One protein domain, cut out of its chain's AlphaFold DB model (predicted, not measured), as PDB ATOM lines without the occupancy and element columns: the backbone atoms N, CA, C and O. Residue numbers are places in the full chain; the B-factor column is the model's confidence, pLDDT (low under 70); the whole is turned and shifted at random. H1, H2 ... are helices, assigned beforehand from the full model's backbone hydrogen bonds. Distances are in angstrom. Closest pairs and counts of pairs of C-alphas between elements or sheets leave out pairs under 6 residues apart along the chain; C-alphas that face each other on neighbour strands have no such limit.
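Overview. This is residues 2 to 48 of the 70 residues of an uncharacterized protein of Thiotrichaceae bacterium IS1 (UniProt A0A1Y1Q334). A short helix, H1, and a longer one, H2, stand at about a right angle, with the beginning of H2 packed beside H1 and the rest of H2 sticking out as an arm from residue 32. An unnamed stretch, residues 2 to 9, leads into H1, and a tail, residues 42 to 48, carries the arm on past H2. The printed part has 47 residues with two named helices, H1 then H2, and no named strand; the class is all helix. It is only just loose, close to extended, with a radius of gyration of the C-alphas of 13.8 A, and it is elongated, spanning 41 by 27 by 16 A.

Along the chain. Start at C-alpha 2, at (-16.546, -27.879, 22.066), and pass residues 2 to 9 to reach H1, residues 10 to 20. Find C-alpha 10 at (-21.371, -5.042, 19.880); from there H1 runs 15.3 A to C-alpha 20. After residues 21 to 23, H2 takes residues 24 to 41 and runs 25.5 A to C-alpha 41 at (-0.982, -17.539, 2.731).

Arrangement. Look at the C-alphas of Leu 13 and Pro 24, the closest of H1 and H2, 6.9 A apart. The two helices touch, and H2 does so with residues 24 to 27 alone. Their lines are about perpendicular, at 78 degrees. In H1 and H2 every O i to N i+4 pair is within hydrogen-bond range.

Size, cuts and confidence. The C-alphas of Lys 10 and Gly 48, the two farthest apart, are 41.9 A apart. Residues 32 to 48, of which 32 to 41 belong to H2, stand free; the body without them spans 27 by 16 by 12 A. The link from H1 to H2 is tight, and the printed part has no cut. The mean pLDDT of the printed part is 85.8, and residues 41 to 48 are under 70.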
ATOM      1  N   ASN A   2     -17.079 -28.643  20.941       84.44
ATOM      2  CA  ASN A   2     -16.546 -27.879  22.066       84.44
ATOM      3  C   ASN A   2     -17.066 -26.445  21.943       84.44
ATOM      4  O   ASN A   2     -17.096 -25.914  20.836       84.44
ATOM      5  N   TYR A   3     -17.505 -25.849  23.047       84.62
ATOM      6  CA  TYR A   3     -18.060 -24.497  23.050       84.62
ATOM      7  C   TYR A   3     -17.141 -23.590  23.851       84.62
ATOM      8  O   TYR A   3     -16.647 -23.961  24.915       84.62
ATOM      9  N   THR A   4     -16.895 -22.396  23.335       89.88
ATOM     10  CA  THR A   4     -16.098 -21.385  24.021       89.88
ATOM     11  C   THR A   4     -16.817 -20.056  23.909       89.88
ATOM     12  O   THR A   4     -17.228 -19.653  22.823       89.88
ATOM     13  N   THR A   5     -16.986 -19.389  25.044       90.56
ATOM     14  CA  THR A   5     -17.575 -18.056  25.098       90.56
ATOM     15  C   THR A   5     -16.474 -17.028  24.907       90.56
ATOM     16  O   THR A   5     -15.476 -17.040  25.624       90.56
ATOM     17  N   VAL A   6     -16.675 -16.122  23.958       87.06
ATOM     18  CA  VAL A   6     -15.777 -15.001  23.683       87.06
ATOM     19  C   VAL A   6     -16.555 -13.698  23.769       87.06
ATOM     20  O   VAL A   6     -17.697 -13.608  23.320       87.06
ATOM     21  N   THR A   7     -15.936 -12.684  24.365       93.19
ATOM     22  CA  THR A   7     -16.520 -11.346  24.465       93.19
ATOM     23  C   THR A   7     -16.094 -10.534  23.255       93.19
ATOM     24  O   THR A   7     -14.902 -10.352  23.015       93.19
ATOM     25  N   VAL A   8     -17.071 -10.024  22.509       88.69
ATOM     26  CA  VAL A   8     -16.855  -9.181  21.330       88.69
ATOM     27  C   VAL A   8     -17.655  -7.900  21.502       88.69
ATOM     28  O   VAL A   8     -18.776  -7.912  22.014       88.69
ATOM     29  N   THR A   9     -17.080  -6.777  21.089       94.62
ATOM     30  CA  THR A   9     -17.768  -5.488  21.092       94.62
ATOM     31  C   THR A   9     -18.966  -5.530  20.148       94.62
ATOM     32  O   THR A   9     -18.870  -5.995  19.012       94.62
ATOM     33  N   LYS A  10     -20.103  -5.008  20.617       92.56
ATOM     34  CA  LYS A  10     -21.371  -5.042  19.880       92.56
ATOM     35  C   LYS A  10     -21.265  -4.433  18.480       92.56
ATOM     36  O   LYS A  10     -21.787  -4.999  17.532       92.56
ATOM     37  N   GLU A  11     -20.526  -3.340  18.342       94.94
ATOM     38  CA  GLU A  11     -20.321  -2.638  17.068       94.94
ATOM     39  C   GLU A  11     -19.703  -3.536  15.984       94.94
ATOM     40  O   GLU A  11     -20.122  -3.489  14.824       94.94
ATOM     41  N   TYR A  12     -18.745  -4.393  16.352       92.19
ATOM     42  CA  TYR A  12     -18.165  -5.364  15.421       92.19
ATOM     43  C   TYR A  12     -19.165  -6.457  15.072       92.19
ATOM     44  O   TYR A  12     -19.288  -6.817  13.905       92.19
ATOM     45  N   LEU A  13     -19.909  -6.948  16.062       91.44
ATOM     46  CA  LEU A  13     -20.922  -7.979  15.854       91.44
ATOM     47  C   LEU A  13     -22.026  -7.496  14.898       91.44
ATOM     48  O   LEU A  13     -22.390  -8.212  13.965       91.44
ATOM     49  N   ASP A  14     -22.501  -6.264  15.097       94.25
ATOM     50  CA  ASP A  14     -23.513  -5.609  14.265       94.25
ATOM     51  C   ASP A  14     -22.974  -5.360  12.848       94.25
ATOM     52  O   ASP A  14     -23.666  -5.583  11.854       94.25
ATOM     53  N   THR A  15     -21.711  -4.938  12.736       94.62
ATOM     54  CA  THR A  15     -21.056  -4.725  11.439       94.62
ATOM     55  C   THR A  15     -20.916  -6.025  10.659       94.62
ATOM     56  O   THR A  15     -21.246  -6.055   9.473       94.62
ATOM     57  N   VAL A  16     -20.459  -7.098  11.307       92.50
ATOM     58  CA  VAL A  16     -20.298  -8.400  10.656       92.50
ATOM     59  C   VAL A  16     -21.654  -8.943  10.223       92.50
ATOM     60  O   VAL A  16     -21.804  -9.278   9.053       92.50
ATOM     61  N   GLN A  17     -22.665  -8.919  11.098       93.44
ATOM     62  CA  GLN A  17     -24.027  -9.333  10.741       93.44
ATOM     63  C   GLN A  17     -24.592  -8.532   9.567       93.44
ATOM     64  O   GLN A  17     -25.203  -9.102   8.668       93.44
ATOM     65  N   ARG A  18     -24.358  -7.215   9.525       95.50
ATOM     66  CA  ARG A  18     -24.808  -6.367   8.413       95.50
ATOM     67  C   ARG A  18     -24.143  -6.729   7.083       95.50
ATOM     68  O   ARG A  18     -24.766  -6.559   6.040       95.50
ATOM     69  N   ILE A  19     -22.882  -7.161   7.104       95.94
ATOM     70  CA  ILE A  19     -22.116  -7.490   5.893       95.94
ATOM     71  C   ILE A  19     -22.417  -8.914   5.418       95.94
ATOM     72  O   ILE A  19     -22.579  -9.132   4.222       95.94
ATOM     73  N   THR A  20     -22.467  -9.878   6.338       93.06
ATOM     74  CA  THR A  20     -22.518 -11.309   6.003       93.06
ATOM     75  C   THR A  20     -23.909 -11.917   6.150       93.06
ATOM     76  O   THR A  20     -24.180 -12.950   5.546       93.06
ATOM     77  N   GLY A  21     -24.790 -11.313   6.954       95.44
ATOM     78  CA  GLY A  21     -26.089 -11.882   7.326       95.44
ATOM     79  C   GLY A  21     -26.007 -13.104   8.251       95.44
ATOM     80  O   GLY A  21     -27.039 -13.704   8.542       95.44
ATOM     81  N   LEU A  22     -24.806 -13.485   8.701       94.25
ATOM     82  CA  LEU A  22     -24.567 -14.705   9.475       94.25
ATOM     83  C   LEU A  22     -24.885 -14.531  10.959       94.25
ATOM     84  O   LEU A  22     -24.697 -13.450  11.525       94.25
ATOM     85  N   ALA A  23     -25.281 -15.621  11.620       93.25
ATOM     86  CA  ALA A  23     -25.413 -15.628  13.072       93.25
ATOM     87  C   ALA A  23     -24.036 -15.438  13.749       93.25
ATOM     88  O   ALA A  23     -23.009 -15.801  13.173       93.25
ATOM     89  N   PRO A  24     -23.972 -14.934  14.999       90.19
ATOM     90  CA  PRO A  24     -22.703 -14.635  15.673       90.19
ATOM     91  C   PRO A  24     -21.696 -15.793  15.718       90.19
ATOM     92  O   PRO A  24     -20.499 -15.560  15.590       90.19
ATOM     93  N   GLY A  25     -22.169 -17.034  15.883       90.94
ATOM     94  CA  GLY A  25     -21.306 -18.219  15.893       90.94
ATOM     95  C   GLY A  25     -20.707 -18.538  14.521       90.94
ATOM     96  O   GLY A  25     -19.510 -18.771  14.420       90.94
ATOM     97  N   GLU A  26     -21.517 -18.481  13.464       92.44
ATOM     98  CA  GLU A  26     -21.077 -18.714  12.079       92.44
ATOM     99  C   GLU A  26     -20.141 -17.599  11.600       92.44
ATOM    100  O   GLU A  26     -19.136 -17.847  10.943       92.44
ATOM    101  N   ALA A  27     -20.446 -16.359  11.985       92.25
ATOM    102  CA  ALA A  27     -19.597 -15.202  11.753       92.25
ATOM    103  C   ALA A  27     -18.228 -15.340  12.438       92.25
ATOM    104  O   ALA A  27     -17.206 -14.992  11.845       92.25
ATOM    105  N   ALA A  28     -18.203 -15.846  13.677       90.62
ATOM    106  CA  ALA A  28     -16.964 -16.101  14.404       90.62
ATOM    107  C   ALA A  28     -16.143 -17.223  13.753       90.62
ATOM    108  O   ALA A  28     -14.933 -17.071  13.601       90.62
ATOM    109  N   ASP A  29     -16.792 -18.309  13.328       92.44
ATOM    110  CA  ASP A  29     -16.125 -19.427  12.655       92.44
ATOM    111  C   ASP A  29     -15.499 -18.986  11.321       92.44
ATOM    112  O   ASP A  29     -14.305 -19.188  11.090       92.44
ATOM    113  N   LEU A  30     -16.263 -18.248  10.507       92.25
ATOM    114  CA  LEU A  30     -15.779 -17.663   9.256       92.25
ATOM    115  C   LEU A  30     -14.581 -16.731   9.488       92.25
ATOM    116  O   LEU A  30     -13.592 -16.797   8.757       92.25
ATOM    117  N   ALA A  31     -14.647 -15.874  10.511       90.81
ATOM    118  CA  ALA A  31     -13.558 -14.958  10.836       90.81
ATOM    119  C   ALA A  31     -12.280 -15.706  11.246       90.81
ATOM    120  O   ALA A  31     -11.191 -15.351  10.793       90.81
ATOM    121  N   LEU A  32     -12.398 -16.756  12.066       92.19
ATOM    122  CA  LEU A  32     -11.255 -17.571  12.485       92.19
ATOM    123  C   LEU A  32     -10.648 -18.344  11.312       92.19
ATOM    124  O   LEU A  32      -9.425 -18.352  11.158       92.19
ATOM    125  N   GLN A  33     -11.483 -18.944  10.463       93.69
ATOM    126  CA  GLN A  33     -11.025 -19.647   9.266       93.69
ATOM    127  C   GLN A  33     -10.262 -18.705   8.326       93.69
ATOM    128  O   GLN A  33      -9.185 -19.055   7.840       93.69
ATOM    129  N   GLU A  34     -10.768 -17.488   8.126       90.56
ATOM    130  CA  GLU A  34     -10.124 -16.474   7.292       90.56
ATOM    131  C   GLU A  34      -8.798 -15.978   7.896       90.56
ATOM    132  O   GLU A  34      -7.809 -15.815   7.180       90.56
ATOM    133  N   MET A  35      -8.728 -15.791   9.219       91.00
ATOM    134  CA  MET A  35      -7.476 -15.443   9.903       91.00
ATOM    135  C   MET A  35      -6.407 -16.527   9.734       91.00
ATOM    136  O   MET A  35      -5.250 -16.211   9.447       91.00
ATOM    137  N   VAL A  36      -6.791 -17.800   9.878       90.94
ATOM    138  CA  VAL A  36      -5.885 -18.939   9.669       90.94
ATOM    139  C   VAL A  36      -5.443 -19.014   8.209       90.94
ATOM    140  O   VAL A  36      -4.250 -19.154   7.950       90.94
ATOM    141  N   SER A  37      -6.377 -18.861   7.268       87.44
ATOM    142  CA  SER A  37      -6.088 -18.844   5.831       87.44
ATOM    143  C   SER A  37      -5.046 -17.779   5.489       87.44
ATOM    144  O   SER A  37      -4.007 -18.091   4.916       87.44
ATOM    145  N   ARG A  38      -5.242 -16.535   5.943       85.25
ATOM    146  CA  ARG A  38      -4.289 -15.436   5.708       85.25
ATOM    147  C   ARG A  38      -2.921 -15.693   6.324       85.25
ATOM    148  O   ARG A  38      -1.905 -15.420   5.691       85.25
ATOM    149  N   ALA A  39      -2.881 -16.250   7.533       80.88
ATOM    150  CA  ALA A  39      -1.621 -16.636   8.159       80.88
ATOM    151  C   ALA A  39      -0.890 -17.718   7.343       80.88
ATOM    152  O   ALA A  39       0.328 -17.652   7.185       80.88
ATOM    153  N   GLN A  40      -1.620 -18.680   6.773       78.88
ATOM    154  CA  GLN A  40      -1.066 -19.724   5.905       78.88
ATOM    155  C   GLN A  40      -0.686 -19.206   4.509       78.88
ATOM    156  O   GLN A  40       0.256 -19.712   3.906       78.88
ATOM    157  N   GLN A  41      -1.348 -18.167   4.002       67.31
ATOM    158  CA  GLN A  41      -0.982 -17.539   2.731       67.31
ATOM    159  C   GLN A  41       0.303 -16.703   2.802       67.31
ATOM    160  O   GLN A  41       0.864 -16.392   1.757       67.31
ATOM    161  N   SER A  42       0.845 -16.413   3.990       59.50
ATOM    162  CA  SER A  42       2.170 -15.775   4.117       59.50
ATOM    163  C   SER A  42       3.296 -16.568   3.429       59.50
ATOM    164  O   SER A  42       4.278 -15.985   2.980       59.50
ATOM    165  N   TRP A  43       3.133 -17.886   3.260       58.00
ATOM    166  CA  TRP A  43       4.052 -18.724   2.486       58.00
ATOM    167  C   TRP A  43       3.966 -18.475   0.974       58.00
ATOM    168  O   TRP A  43       4.971 -18.610   0.284       58.00
ATOM    169  N   LEU A  44       2.805 -18.063   0.453       59.25
ATOM    170  CA  LEU A  44       2.653 -17.678  -0.957       59.25
ATOM    171  C   LEU A  44       3.380 -16.360  -1.251       59.25
ATOM    172  O   LEU A  44       3.872 -16.162  -2.354       59.25
ATOM    173  N   GLU A  45       3.557 -15.481  -0.259       59.44
ATOM    174  CA  GLU A  45       4.391 -14.281  -0.420       59.44
ATOM    175  C   GLU A  45       5.898 -14.582  -0.516       59.44
ATOM    176  O   GLU A  45       6.681 -13.669  -0.812       59.44
ATOM    177  N   LEU A  46       6.315 -15.823  -0.237       60.09
ATOM    178  CA  LEU A  46       7.680 -16.313  -0.446       60.09
ATOM    179  C   LEU A  46       7.878 -16.899  -1.855       60.09
ATOM    180  O   LEU A  46       9.024 -17.091  -2.270       60.09
ATOM    181  N   GLU A  47       6.795 -17.147  -2.600       57.16
ATOM    182  CA  GLU A  47       6.840 -17.620  -3.985       57.16
ATOM    183  C   GLU A  47       7.555 -16.572  -4.857       57.16
ATOM    184  O   GLU A  47       7.128 -15.424  -4.973       57.16
ATOM    185  N   GLY A  48       8.718 -16.940  -5.404       62.91
ATOM    186  CA  GLY A  48       9.579 -16.045  -6.189       62.91
ATOM    187  C   GLY A  48      10.543 -15.153  -5.390       62.91
ATOM    188  O   GLY A  48      11.336 -14.444  -6.004       62.91
TER     189      GLY A  48